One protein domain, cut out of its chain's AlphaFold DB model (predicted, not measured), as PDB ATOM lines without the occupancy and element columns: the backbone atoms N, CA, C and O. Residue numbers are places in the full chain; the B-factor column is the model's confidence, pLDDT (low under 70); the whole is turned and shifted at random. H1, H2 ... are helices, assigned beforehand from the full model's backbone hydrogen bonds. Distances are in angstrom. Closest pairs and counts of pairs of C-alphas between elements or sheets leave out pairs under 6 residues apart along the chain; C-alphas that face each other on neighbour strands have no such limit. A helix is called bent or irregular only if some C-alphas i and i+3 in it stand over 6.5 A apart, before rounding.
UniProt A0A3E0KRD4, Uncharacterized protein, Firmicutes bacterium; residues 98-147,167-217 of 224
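AT A GLANCE: This is residues 98 to 147 and 167 to 217 of the 224 residues of an uncharacterized protein of Firmicutes bacterium (UniProt A0A3E0KRD4). What shape do these atoms make? One very long helix, H2, runs along the longest axis; residues 127 to 147, of which 127 to 146 belong to H2, stick out as an arm, while near the beginning of H2 H3 runs back beside it and H1 sits at its start. H5 crosses H3 on the side away from the arm's line, and short H4 makes a corner with H5. What is it built of? The printed part has 101 residues with five named helices, H1 to H5 in chain order, and no named strand: the class is all helix, the packing mostly crossed. How compact is it? It is loose, with a radius of gyration of the C-alphas of 17.0 A, and elongated, spanning 59 by 31 by 22 A.

HOW THE PARTS SIT: What does the longest helix touch? H2, residues 110 to 146, only just touches H3, residues 167 to 185, with 3 pairs of C-alphas within 8 A, the closest those of Ala 122 and Leu 178 at 6.8 A; they run opposite ways at a shallow tilt of 9 degrees. With residues 110 to 114 alone H2 touches H1, residues 98 to 105, at a steep tilt of 55 degrees, opposite ways; the closest C-alphas, of Tyr 104 and Gly 110, are 4.6 A apart. What else touches H3, the hub? H5, residues 199 to 211, is about perpendicular to it at 86 degrees, the closest C-alphas being those of Ala 173 and Leu 204, 4.9 A apart. H4, residues 190 to 196, touches H3 at a steep tilt of 59 degrees, with the C-alphas of Ala 183 and Pro 192 closest at 5.5 A; H4 and H5 only just touch, only at the corner, with 3 pairs of C-alphas within 8 A, the closest those of Ile 195 and Ala 201 at 5.9 A. What stays apart? H1 and H2 are each apart from H4 and H5. How do the backbones run? Every O i to N i+4 pair is within hydrogen-bond range in H4 and H5, against 2 of 4 in H1, 31 of 33 in H2 and 12 of 15 in H3.

IN THESE COORDINATES: Where does H2 lie? It runs 54.5 A from C-alpha 110 at (60.280, 67.107, 178.486) to C-alpha 146 at (29.410, 26.579, 159.184). How long are the others? H3 measures 29.1 A, H5 19.0 A, H4 10.3 A and H1 8.4 A; C-alpha 211, the last of H5, is at (36.654, 58.411, 168.558). Which are irregular? H1 is, with C-alphas 100 and 103 7.5 A apart, and H3 only just, with C-alphas 178 and 181 6.7 A apart.

THE WHOLE: Where is the cut? Residues 148 to 166 are not printed, and C-alphas 147 and 167 are 22.0 A apart across it; the links printed whole, H1 to H2, H3 to H4 and H4 to H5, are tight. Where is confidence low? The mean pLDDT of the printed part is 75.8; 28 residues are under 70, among them 103 to 109, 142 to 147 and 209 to 217.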
ATOM      1  N   ARG A  98      51.181  70.803 169.135       70.81
ATOM      2  CA  ARG A  98      52.085  71.719 169.841       70.81
ATOM      3  C   ARG A  98      51.431  72.420 171.010       70.81
ATOM      4  O   ARG A  98      52.063  72.504 172.049       70.81
ATOM      5  N   GLN A  99      50.189  72.876 170.880       73.12
ATOM      6  CA  GLN A  99      49.473  73.481 172.002       73.12
ATOM      7  C   GLN A  99      49.362  72.509 173.186       73.12
ATOM      8  O   GLN A  99      49.510  72.914 174.336       73.12
ATOM      9  N   TYR A 100      49.134  71.224 172.908       66.69
ATOM     10  CA  TYR A 100      49.092  70.184 173.931       66.69
ATOM     11  C   TYR A 100      50.477  69.875 174.529       66.69
ATOM     12  O   TYR A 100      50.595  69.608 175.723       66.69
ATOM     13  N   LEU A 101      51.527  69.912 173.705       67.25
ATOM     14  CA  LEU A 101      52.893  69.554 174.095       67.25
ATOM     15  C   LEU A 101      53.699  70.746 174.649       67.25
ATOM     16  O   LEU A 101      54.730  70.520 175.273       67.25
ATOM     17  N   ALA A 102      53.249  71.991 174.462       71.12
ATOM     18  CA  ALA A 102      53.978  73.214 174.818       71.12
ATOM     19  C   ALA A 102      54.525  73.226 176.259       71.12
ATOM     20  O   ALA A 102      55.724  73.465 176.397       71.12
ATOM     21  N   PRO A 103      53.751  72.847 177.302       68.62
ATOM     22  CA  PRO A 103      54.249  72.832 178.685       68.62
ATOM     23  C   PRO A 103      55.483  71.948 178.897       68.62
ATOM     24  O   PRO A 103      56.258  72.152 179.820       68.62
ATOM     25  N   TYR A 104      55.661  70.947 178.043       65.75
ATOM     26  CA  TYR A 104      56.737  69.972 178.135       65.75
ATOM     27  C   TYR A 104      57.881  70.263 177.149       65.75
ATOM     28  O   TYR A 104      59.009  69.818 177.356       65.75
ATOM     29  N   LEU A 105      57.596  70.971 176.050       68.12
ATOM     30  CA  LEU A 105      58.612  71.428 175.096       68.12
ATOM     31  C   LEU A 105      59.457  72.571 175.680       68.12
ATOM     32  O   LEU A 105      60.612  72.723 175.295       68.12
ATOM     33  N   GLU A 106      58.896  73.348 176.608       68.56
ATOM     34  CA  GLU A 106      59.572  74.469 177.276       68.56
ATOM     35  C   GLU A 106      60.617  74.025 178.320       68.56
ATOM     36  O   GLU A 106      61.533  74.786 178.620       68.56
ATOM     37  N   ASP A 107      60.541  72.788 178.823       64.75
ATOM     38  CA  ASP A 107      61.408  72.280 179.903       64.75
ATOM     39  C   ASP A 107      62.718  71.618 179.409       64.75
ATOM     40  O   ASP A 107      63.467  71.026 180.182       64.75
ATOM     41  N   GLY A 108      63.032  71.675 178.108       56.94
ATOM     42  CA  GLY A 108      64.314  71.222 177.534       56.94
ATOM     43  C   GLY A 108      64.546  69.699 177.480       56.94
ATOM     44  O   GLY A 108      65.100  69.192 176.505       56.94
ATOM     45  N   GLY A 109      64.096  68.954 178.495       61.69
ATOM     46  CA  GLY A 109      64.111  67.485 178.571       61.69
ATOM     47  C   GLY A 109      62.728  66.840 178.412       61.69
ATOM     48  O   GLY A 109      62.620  65.663 178.059       61.69
ATOM     49  N   GLY A 110      61.651  67.613 178.591       71.06
ATOM     50  CA  GLY A 110      60.280  67.107 178.486       71.06
ATOM     51  C   GLY A 110      59.907  66.636 177.076       71.06
ATOM     52  O   GLY A 110      59.148  65.680 176.931       71.06
ATOM     53  N   ALA A 111      60.500  67.217 176.028       73.56
ATOM     54  CA  ALA A 111      60.224  66.853 174.636       73.56
ATOM     55  C   ALA A 111      60.579  65.390 174.316       73.56
ATOM     56  O   ALA A 111      59.764  64.655 173.752       73.56
ATOM     57  N   ALA A 112      61.783  64.946 174.693       80.56
ATOM     58  CA  ALA A 112      62.230  63.577 174.446       80.56
ATOM     59  C   ALA A 112      61.392  62.565 175.240       80.56
ATOM     60  O   ALA A 112      60.994  61.534 174.694       80.56
ATOM     61  N   HIS A 113      61.067  62.888 176.493       80.19
ATOM     62  CA  HIS A 113      60.267  62.027 177.361       80.19
ATOM     63  C   HIS A 113      58.806  61.916 176.898       80.19
ATOM     64  O   HIS A 113      58.237  60.824 176.860       80.19
ATOM     65  N   LEU A 114      58.207  63.014 176.437       76.19
ATOM     66  CA  LEU A 114      56.885  62.992 175.813       76.19
ATOM     67  C   LEU A 114      56.835  62.137 174.554       76.19
ATOM     68  O   LEU A 114      55.890  61.376 174.354       76.19
ATOM     69  N   LEU A 115      57.823  62.296 173.674       77.00
ATOM     70  CA  LEU A 115      57.891  61.513 172.448       77.00
ATOM     71  C   LEU A 115      58.101  60.044 172.755       77.00
ATOM     72  O   LEU A 115      57.448  59.203 172.145       77.00
ATOM     73  N   ALA A 116      58.965  59.740 173.719       85.62
ATOM     74  CA  ALA A 116      59.152  58.390 174.209       85.62
ATOM     75  C   ALA A 116      57.832  57.800 174.709       85.62
ATOM     76  O   ALA A 116      57.463  56.707 174.282       85.62
ATOM     77  N   TRP A 117      57.080  58.545 175.525       83.81
ATOM     78  CA  TRP A 117      55.770  58.116 176.005       83.81
ATOM     79  C   TRP A 117      54.778  57.923 174.856       83.81
ATOM     80  O   TRP A 117      54.131  56.882 174.774       83.81
ATOM     81  N   GLY A 118      54.692  58.876 173.925       79.94
ATOM     82  CA  GLY A 118      53.797  58.806 172.771       79.94
ATOM     83  C   GLY A 118      54.113  57.625 171.853       79.94
ATOM     84  O   GLY A 118      53.205  56.900 171.442       79.94
ATOM     85  N   ILE A 119      55.396  57.379 171.578       83.81
ATOM     86  CA  ILE A 119      55.867  56.228 170.798       83.81
ATOM     87  C   ILE A 119      55.581  54.927 171.551       83.81
ATOM     88  O   ILE A 119      55.046  53.987 170.963       83.81
ATOM     89  N   ALA A 120      55.879  54.855 172.846       87.56
ATOM     90  CA  ALA A 120      55.623  53.664 173.648       87.56
ATOM     91  C   ALA A 120      54.118  53.358 173.749       87.56
ATOM     92  O   ALA A 120      53.708  52.205 173.597       87.56
ATOM     93  N   ALA A 121      53.280  54.383 173.922       82.81
ATOM     94  CA  ALA A 121      51.825  54.277 173.920       82.81
ATOM     95  C   ALA A 121      51.304  53.813 172.558       82.81
ATOM     96  O   ALA A 121      50.490  52.892 172.493       82.81
ATOM     97  N   ALA A 122      51.813  54.387 171.467       81.50
ATOM     98  CA  ALA A 122      51.490  53.978 170.107       81.50
ATOM     99  C   ALA A 122      51.822  52.505 169.852       81.50
ATOM    100  O   ALA A 122      50.977  51.747 169.373       81.50
ATOM    101  N   LEU A 123      53.039  52.083 170.198       87.81
ATOM    102  CA  LEU A 123      53.489  50.703 170.035       87.81
ATOM    103  C   LEU A 123      52.655  49.750 170.892       87.81
ATOM    104  O   LEU A 123      52.193  48.726 170.390       87.81
ATOM    105  N   THR A 124      52.388  50.109 172.145       89.50
ATOM    106  CA  THR A 124      51.539  49.323 173.052       89.50
ATOM    107  C   THR A 124      50.122  49.181 172.500       89.50
ATOM    108  O   THR A 124      49.584  48.073 172.445       89.50
ATOM    109  N   PHE A 125      49.539  50.277 172.012       87.12
ATOM    110  CA  PHE A 125      48.232  50.275 171.366       87.12
ATOM    111  C   PHE A 125      48.218  49.357 170.139       87.12
ATOM    112  O   PHE A 125      47.326  48.518 170.008       87.12
ATOM    113  N   ILE A 126      49.217  49.470 169.254       85.38
ATOM    114  CA  ILE A 126      49.342  48.633 168.052       85.38
ATOM    115  C   ILE A 126      49.456  47.156 168.435       85.38
ATOM    116  O   ILE A 126      48.785  46.321 167.823       85.38
ATOM    117  N   LEU A 127      50.265  46.827 169.442       89.75
ATOM    118  CA  LEU A 127      50.442  45.458 169.922       89.75
ATOM    119  C   LEU A 127      49.135  44.889 170.483       89.75
ATOM    120  O   LEU A 127      48.735  43.794 170.085       89.75
ATOM    121  N   LEU A 128      48.428  45.635 171.335       88.69
ATOM    122  CA  LEU A 128      47.132  45.226 171.889       88.69
ATOM    123  C   LEU A 128      46.065  45.064 170.805       88.69
ATOM    124  O   LEU A 128      45.326  44.073 170.789       88.69
ATOM    125  N   PHE A 129      46.010  46.008 169.867       85.69
ATOM    126  CA  PHE A 129      45.111  45.952 168.723       85.69
ATOM    127  C   PHE A 129      45.396  44.716 167.864       85.69
ATOM    128  O   PHE A 129      44.477  43.961 167.536       85.69
ATOM    129  N   ALA A 130      46.664  44.475 167.522       84.25
ATOM    130  CA  ALA A 130      47.086  43.336 166.713       84.25
ATOM    131  C   ALA A 130      46.822  42.001 167.422       84.25
ATOM    132  O   ALA A 130      46.279  41.087 166.796       84.25
ATOM    133  N   ALA A 131      47.134  41.903 168.717       87.69
ATOM    134  CA  ALA A 131      46.891  40.716 169.531       87.69
ATOM    135  C   ALA A 131      45.395  40.388 169.606       87.69
ATOM    136  O   ALA A 131      44.979  39.272 169.288       87.69
ATOM    137  N   THR A 132      44.561  41.378 169.924       87.12
ATOM    138  CA  THR A 132      43.105  41.194 169.982       87.12
ATOM    139  C   THR A 132      42.557  40.799 168.615       87.12
ATOM    140  O   THR A 132      41.798  39.838 168.481       87.12
ATOM    141  N   ARG A 133      42.994  41.482 167.555       84.44
ATOM    142  CA  ARG A 133      42.570  41.168 166.192       84.44
ATOM    143  C   ARG A 133      42.980  39.756 165.771       84.44
ATOM    144  O   ARG A 133      42.208  39.096 165.075       84.44
ATOM    145  N   LEU A 134      44.158  39.287 166.178       81.38
ATOM    146  CA  LEU A 134      44.609  37.918 165.933       81.38
ATOM    147  C   LEU A 134      43.672  36.905 166.602       81.38
ATOM    148  O   LEU A 134      43.255  35.952 165.941       81.38
ATOM    149  N   VAL A 135      43.276  37.143 167.855       82.75
ATOM    150  CA  VAL A 135      42.310  36.299 168.580       82.75
ATOM    151  C   VAL A 135      40.975  36.234 167.834       82.75
ATOM    152  O   VAL A 135      40.501  35.146 167.508       82.75
ATOM    153  N   PHE A 136      40.401  37.377 167.450       80.00
ATOM    154  CA  PHE A 136      39.142  37.404 166.690       80.00
ATOM    155  C   PHE A 136      39.266  36.765 165.301       80.00
ATOM    156  O   PHE A 136      38.331  36.123 164.824       80.00
ATOM    157  N   ALA A 137      40.419  36.894 164.644       76.56
ATOM    158  CA  ALA A 137      40.673  36.238 163.367       76.56
ATOM    159  C   ALA A 137      40.795  34.710 163.499       76.56
ATOM    160  O   ALA A 137      40.467  33.989 162.553       76.56
ATOM    161  N   LEU A 138      41.274  34.200 164.637       76.56
ATOM    162  CA  LEU A 138      41.260  32.768 164.948       76.56
ATOM    163  C   LEU A 138      39.822  32.282 165.164       76.56
ATOM    164  O   LEU A 138      39.408  31.323 164.516       76.56
ATOM    165  N   VAL A 139      39.030  33.005 165.961       71.88
ATOM    166  CA  VAL A 139      37.606  32.696 166.198       71.88
ATOM    167  C   VAL A 139      36.801  32.724 164.891       71.88
ATOM    168  O   VAL A 139      36.052  31.796 164.592       71.88
ATOM    169  N   GLY A 140      37.007  33.741 164.053       68.94
ATOM    170  CA  GLY A 140      36.322  33.862 162.765       68.94
ATOM    171  C   GLY A 140      36.679  32.765 161.764       68.94
ATOM    172  O   GLY A 140      35.830  32.365 160.970       68.94
ATOM    173  N   ARG A 141      37.909  32.233 161.815       70.00
ATOM    174  CA  ARG A 141      38.298  31.067 161.005       70.00
ATOM    175  C   ARG A 141      37.522  29.811 161.395       70.00
ATOM    176  O   ARG A 141      37.169  29.045 160.506       70.00
ATOM    177  N   LEU A 142      37.224  29.631 162.680       67.56
ATOM    178  CA  LEU A 142      36.439  28.496 163.172       67.56
ATOM    179  C   LEU A 142      34.955  28.620 162.787       67.56
ATOM    180  O   LEU A 142      34.343  27.637 162.380       67.56
ATOM    181  N   LEU A 143      34.394  29.833 162.832       63.69
ATOM    182  CA  LEU A 143      32.989  30.102 162.481       63.69
ATOM    183  C   LEU A 143      32.687  29.961 160.979       63.69
ATOM    184  O   LEU A 143      31.574  29.596 160.603       63.69
ATOM    185  N   HIS A 144      33.665  30.235 160.109       62.12
ATOM    186  CA  HIS A 144      33.460  30.224 158.656       62.12
ATOM    187  C   HIS A 144      33.100  28.836 158.095       62.12
ATOM    188  O   HIS A 144      32.428  28.760 157.070       62.12
ATOM    189  N   ILE A 145      33.471  27.757 158.794       57.97
ATOM    190  CA  ILE A 145      33.197  26.364 158.400       57.97
ATOM    191  C   ILE A 145      31.681  26.069 158.331       57.97
ATOM    192  O   ILE A 145      31.269  25.135 157.653       57.97
ATOM    193  N   VAL A 146      30.837  26.883 158.976       53.66
ATOM    194  CA  VAL A 146      29.410  26.579 159.184       53.66
ATOM    195  C   VAL A 146      28.466  27.260 158.172       53.66
ATOM    196  O   VAL A 146      27.324  26.836 158.035       53.66
ATOM    197  N   PHE A 147      28.905  28.288 157.429       54.47
ATOM    198  CA  PHE A 147      27.984  29.213 156.729       54.47
ATOM    199  C   PHE A 147      28.054  29.250 155.188       54.47
ATOM    200  O   PHE A 147      27.439  30.119 154.568       54.47
ATOM    201  N   ARG A 167      36.966  49.160 157.617       83.06
ATOM    202  CA  ARG A 167      38.143  48.613 158.297       83.06
ATOM    203  C   ARG A 167      39.423  49.332 157.872       83.06
ATOM    204  O   ARG A 167      40.230  49.673 158.732       83.06
ATOM    205  N   ASN A 168      39.637  49.516 156.571       85.69
ATOM    206  CA  ASN A 168      40.840  50.194 156.093       85.69
ATOM    207  C   ASN A 168      40.820  51.683 156.451       85.69
ATOM    208  O   ASN A 168      41.858  52.200 156.842       85.69
ATOM    209  N   GLY A 169      39.656  52.337 156.421       86.31
ATOM    210  CA  GLY A 169      39.487  53.703 156.917       86.31
ATOM    211  C   GLY A 169      39.905  53.849 158.382       86.31
ATOM    212  O   GLY A 169      40.693  54.731 158.698       86.31
ATOM    213  N   VAL A 170      39.474  52.937 159.262       83.38
ATOM    214  CA  VAL A 170      39.899  52.924 160.677       83.38
ATOM    215  C   VAL A 170      41.414  52.763 160.802       83.38
ATOM    216  O   VAL A 170      42.049  53.496 161.551       83.38
ATOM    217  N   VAL A 171      42.016  51.834 160.053       83.88
ATOM    218  CA  VAL A 171      43.475  51.635 160.074       83.88
ATOM    219  C   VAL A 171      44.215  52.887 159.594       83.88
ATOM    220  O   VAL A 171      45.178  53.294 160.233       83.88
ATOM    221  N   LEU A 172      43.762  53.519 158.510       87.56
ATOM    222  CA  LEU A 172      44.364  54.749 157.995       87.56
ATOM    223  C   LEU A 172      44.209  55.911 158.979       87.56
ATOM    224  O   LEU A 172      45.168  56.641 159.199       87.56
ATOM    225  N   ALA A 173      43.045  56.051 159.617       84.62
ATOM    226  CA  ALA A 173      42.815  57.052 160.653       84.62
ATOM    227  C   ALA A 173      43.769  56.865 161.844       84.62
ATOM    228  O   ALA A 173      44.331  57.841 162.335       84.62
ATOM    229  N   LEU A 174      44.007  55.617 162.268       80.00
ATOM    230  CA  LEU A 174      44.994  55.304 163.305       80.00
ATOM    231  C   LEU A 174      46.415  55.669 162.867       80.00
ATOM    232  O   LEU A 174      47.128  56.316 163.625       80.00
ATOM    233  N   VAL A 175      46.820  55.292 161.651       83.69
ATOM    234  CA  VAL A 175      48.151  55.622 161.116       83.69
ATOM    235  C   VAL A 175      48.351  57.138 161.053       83.69
ATOM    236  O   VAL A 175      49.360  57.631 161.539       83.69
ATOM    237  N   LEU A 176      47.381  57.884 160.520       83.94
ATOM    238  CA  LEU A 176      47.453  59.346 160.433       83.94
ATOM    239  C   LEU A 176      47.469  60.011 161.813       83.94
ATOM    240  O   LEU A 176      48.218  60.958 162.021       83.94
ATOM    241  N   GLY A 177      46.681  59.508 162.766       77.81
ATOM    242  CA  GLY A 177      46.707  59.996 164.145       77.81
ATOM    243  C   GLY A 177      48.068  59.780 164.815       77.81
ATOM    244  O   GLY A 177      48.575  60.672 165.486       77.81
ATOM    245  N   LEU A 178      48.701  58.632 164.566       75.25
ATOM    246  CA  LEU A 178      50.036  58.308 165.074       75.25
ATOM    247  C   LEU A 178      51.161  59.147 164.456       75.25
ATOM    248  O   LEU A 178      52.209  59.300 165.077       75.25
ATOM    249  N   LEU A 179      50.953  59.704 163.263       79.75
ATOM    250  CA  LEU A 179      51.893  60.644 162.651       79.75
ATOM    251  C   LEU A 179      51.825  62.046 163.276       79.75
ATOM    252  O   LEU A 179      52.752  62.830 163.092       79.75
ATOM    253  N   GLY A 180      50.773  62.356 164.037       74.56
ATOM    254  CA  GLY A 180      50.555  63.668 164.646       74.56
ATOM    255  C   GLY A 180      51.692  64.158 165.552       74.56
ATOM    256  O   GLY A 180      52.196  65.257 165.323       74.56
ATOM    257  N   PRO A 181      52.173  63.356 166.522       70.25
ATOM    258  CA  PRO A 181      53.328  63.729 167.339       70.25
ATOM    259  C   PRO A 181      54.591  64.003 166.513       70.25
ATOM    260  O   PRO A 181      55.302  64.958 166.798       70.25
ATOM    261  N   ALA A 182      54.849  63.223 165.457       72.12
ATOM    262  CA  ALA A 182      55.992  63.454 164.572       72.12
ATOM    263  C   ALA A 182      55.840  64.761 163.772       72.12
ATOM    264  O   ALA A 182      56.797  65.523 163.648       72.12
ATOM    265  N   ALA A 183      54.628  65.055 163.292       74.25
ATOM    266  CA  ALA A 183      54.299  66.310 162.618       74.25
ATOM    267  C   ALA A 183      54.447  67.540 163.536       74.25
ATOM    268  O   ALA A 183      54.753  68.627 163.059       74.25
ATOM    269  N   ALA A 184      54.268  67.382 164.850       67.81
ATOM    270  CA  ALA A 184      54.427  68.466 165.823       67.81
ATOM    271  C   ALA A 184      55.893  68.881 166.054       67.81
ATOM    272  O   ALA A 184      56.165  70.032 166.412       67.81
ATOM    273  N   LEU A 185      56.831  67.947 165.865       67.31
ATOM    274  CA  LEU A 185      58.265  68.190 166.047       67.31
ATOM    275  C   LEU A 185      58.877  68.967 164.886       67.31
ATOM    276  O   LEU A 185      59.672  69.874 165.118       67.31
ATOM    277  N   ASP A 186      58.471  68.635 163.662       73.81
ATOM    278  CA  ASP A 186      58.881  69.325 162.440       73.81
ATOM    279  C   ASP A 186      57.641  69.746 161.632       73.81
ATOM    280  O   ASP A 186      57.260  69.062 160.678       73.81
ATOM    281  N   PRO A 187      56.988  70.864 162.011       69.94
ATOM    282  CA  PRO A 187      55.783  71.361 161.340       69.94
ATOM    283  C   PRO A 187      56.020  71.790 159.893       69.94
ATOM    284  O   PRO A 187      55.074  71.897 159.119       69.94
ATOM    285  N   THR A 188      57.277  72.046 159.532       75.06
ATOM    286  CA  THR A 188      57.704  72.417 158.178       75.06
ATOM    287  C   THR A 188      58.152  71.217 157.348       75.06
ATOM    288  O   THR A 188      58.519  71.367 156.182       75.06
ATOM    289  N   GLY A 189      58.145  70.028 157.948       75.25
ATOM    290  CA  GLY A 189      58.617  68.802 157.338       75.25
ATOM    291  C   GLY A 189      57.673  68.238 156.281       75.25
ATOM    292  O   GLY A 189      56.564  68.714 156.029       75.25
ATOM    293  N   LEU A 190      58.106  67.131 155.683       80.25
ATOM    294  CA  LEU A 190      57.369  66.438 154.625       80.25
ATOM    295  C   LEU A 190      56.005  65.898 155.099       80.25
ATOM    296  O   LEU A 190      55.059  65.846 154.319       80.25
ATOM    297  N   VAL A 191      55.891  65.488 156.368       80.94
ATOM    298  CA  VAL A 191      54.676  64.853 156.908       80.94
ATOM    299  C   VAL A 191      53.504  65.843 157.046       80.94
ATOM    300  O   VAL A 191      52.442  65.527 156.506       80.94
ATOM    301  N   PRO A 192      53.653  67.018 157.694       77.75
ATOM    302  CA  PRO A 192      52.612  68.049 157.710       77.75
ATOM    303  C   PRO A 192      52.165  68.472 156.310       77.75
ATOM    304  O   PRO A 192      50.969  68.462 156.045       77.75
ATOM    305  N   GLY A 193      53.104  68.730 155.389       80.19
ATOM    306  CA  GLY A 193      52.765  69.143 154.022       80.19
ATOM    307  C   GLY A 193      51.904  68.115 153.283       80.19
ATOM    308  O   GLY A 193      50.879  68.459 152.705       80.19
ATOM    309  N   LEU A 194      52.249  66.823 153.377       83.56
ATOM    310  CA  LEU A 194      51.432  65.760 152.777       83.56
ATOM    311  C   LEU A 194      50.027  65.651 153.388       83.56
ATOM    312  O   LEU A 194      49.100  65.226 152.696       83.56
ATOM    313  N   ILE A 195      49.885  65.960 154.678       84.06
ATOM    314  CA  ILE A 195      48.617  65.897 155.410       84.06
ATOM    315  C   ILE A 195      47.735  67.103 155.081       84.06
ATOM    316  O   ILE A 195      46.547  66.916 154.815       84.06
ATOM    317  N   ASP A 196      48.302  68.308 155.099       81.81
ATOM    318  CA  ASP A 196      47.573  69.561 154.891       81.81
ATOM    319  C   ASP A 196      47.059  69.681 153.446       81.81
ATOM    320  O   ASP A 196      45.951  70.174 153.224       81.81
ATOM    321  N   ASP A 197      47.786  69.109 152.482       85.06
ATOM    322  CA  ASP A 197      47.369  69.018 151.077       85.06
ATOM    323  C   ASP A 197      46.295  67.933 150.821       85.06
ATOM    324  O   ASP A 197      45.852  67.746 149.685       85.06
ATOM    325  N   SER A 198      45.882  67.168 151.843       86.19
ATOM    326  CA  SER A 198      45.011  65.996 151.690       86.19
ATOM    327  C   SER A 198      43.630  66.182 152.321       86.19
ATOM    328  O   SER A 198      43.436  66.139 153.542       86.19
ATOM    329  N   VAL A 199      42.609  66.255 151.462       87.44
ATOM    330  CA  VAL A 199      41.200  66.339 151.886       87.44
ATOM    331  C   VAL A 199      40.782  65.074 152.641       87.44
ATOM    332  O   VAL A 199      40.072  65.142 153.650       87.44
ATOM    333  N   TYR A 200      41.227  63.901 152.178       87.69
ATOM    334  CA  TYR A 200      40.858  62.637 152.814       87.69
ATOM    335  C   TYR A 200      41.593  62.415 154.137       87.69
ATOM    336  O   TYR A 200      40.998  61.846 155.058       87.69
ATOM    337  N   ALA A 201      42.835  62.891 154.278       86.38
ATOM    338  CA  ALA A 201      43.531  62.859 155.559       86.38
ATOM    339  C   ALA A 201      42.781  63.692 156.603       86.38
ATOM    340  O   ALA A 201      42.513  63.187 157.693       86.38
ATOM    341  N   ALA A 202      42.334  64.901 156.249       83.00
ATOM    342  CA  ALA A 202      41.536  65.741 157.140       83.00
ATOM    343  C   ALA A 202      40.231  65.052 157.596       83.00
ATOM    344  O   ALA A 202      39.857  65.118 158.771       83.00
ATOM    345  N   LEU A 203      39.540  64.338 156.696       84.69
ATOM    346  CA  LEU A 203      38.336  63.567 157.043       84.69
ATOM    347  C   LEU A 203      38.642  62.398 157.990       84.69
ATOM    348  O   LEU A 203      37.933  62.203 158.982       84.69
ATOM    349  N   LEU A 204      39.700  61.637 157.710       85.94
ATOM    350  CA  LEU A 204      40.129  60.522 158.559       85.94
ATOM    351  C   LEU A 204      40.602  60.998 159.936       85.94
ATOM    352  O   LEU A 204      40.346  60.325 160.932       85.94
ATOM    353  N   GLN A 205      41.226  62.171 160.014       77.88
ATOM    354  CA  GLN A 205      41.611  62.795 161.276       77.88
ATOM    355  C   GLN A 205      40.402  63.233 162.094       77.88
ATOM    356  O   GLN A 205      40.347  62.956 163.289       77.88
ATOM    357  N   ARG A 206      39.395  63.859 161.473       79.50
ATOM    358  CA  ARG A 206      38.138  64.179 162.171       79.50
ATOM    359  C   ARG A 206      37.492  62.927 162.749       79.50
ATOM    360  O   ARG A 206      37.050  62.950 163.895       79.50
ATOM    361  N   ALA A 207      37.485  61.832 161.986       77.56
ATOM    362  CA  ALA A 207      37.028  60.545 162.492       77.56
ATOM    363  C   ALA A 207      37.899  60.073 163.668       77.56
ATOM    364  O   ALA A 207      37.366  59.740 164.720       77.56
ATOM    365  N   PHE A 208      39.227  60.109 163.542       76.50
ATOM    366  CA  PHE A 208      40.141  59.742 164.624       76.50
ATOM    367  C   PHE A 208      39.861  60.524 165.916       76.50
ATOM    368  O   PHE A 208      39.687  59.904 166.961       76.50
ATOM    369  N   TYR A 209      39.733  61.853 165.850       69.81
ATOM    370  CA  TYR A 209      39.456  62.691 167.022       69.81
ATOM    371  C   TYR A 209      38.059  62.477 167.606       69.81
ATOM    372  O   TYR A 209      37.902  62.507 168.823       69.81
ATOM    373  N   MET A 210      37.052  62.213 166.766       67.75
ATOM    374  CA  MET A 210      35.703  61.878 167.235       67.75
ATOM    375  C   MET A 210      35.707  60.635 168.133       67.75
ATOM    376  O   MET A 210      34.907  60.538 169.062       67.75
ATOM    377  N   PHE A 211      36.606  59.690 167.861       61.00
ATOM    378  CA  PHE A 211      36.654  58.411 168.558       61.00
ATOM    379  C   PHE A 211      37.777  58.317 169.604       61.00
ATOM    380  O   PHE A 211      37.689  57.458 170.476       61.00
ATOM    381  N   ASN A 212      38.804  59.174 169.569       62.22
ATOM    382  CA  ASN A 212      40.003  59.053 170.408       62.22
ATOM    383  C   ASN A 212      40.207  60.209 171.415       62.22
ATOM    384  O   ASN A 212      41.105  61.035 171.244       62.22
ATOM    385  N   PRO A 213      39.439  60.251 172.517       55.38
ATOM    386  CA  PRO A 213      39.686  61.175 173.622       55.38
ATOM    387  C   PRO A 213      40.793  60.709 174.594       55.38
ATOM    388  O   PRO A 213      41.023  61.384 175.597       55.38
ATOM    389  N   TRP A 214      41.445  59.553 174.381       51.16
ATOM    390  CA  TRP A 214      42.351  58.948 175.378       51.16
ATOM    391  C   TRP A 214      43.843  59.131 175.108       51.16
ATOM    392  O   TRP A 214      44.588  59.207 176.079       51.16
ATOM    393  N   ILE A 215      44.298  59.232 173.850       53.72
ATOM    394  CA  ILE A 215      45.736  59.447 173.559       53.72
ATOM    395  C   ILE A 215      46.233  60.791 174.125       53.72
ATOM    396  O   ILE A 215      47.419  60.943 174.388       53.72
ATOM    397  N   PHE A 216      45.318  61.726 174.394       50.84
ATOM    398  CA  PHE A 216      45.602  63.047 174.961       50.84
ATOM    399  C   PHE A 216      45.275  63.173 176.452       50.84
ATOM    400  O   PHE A 216      45.275  64.281 176.994       50.84
ATOM    401  N   ARG A 217      44.973  62.075 177.157       53.25
ATOM    402  CA  ARG A 217      44.983  62.135 178.622       53.25
ATOM    403  C   ARG A 217      46.437  62.087 179.061       53.25
ATOM    404  O   ARG A 217      47.111  61.094 178.805       53.25
TER     405      ARG A 217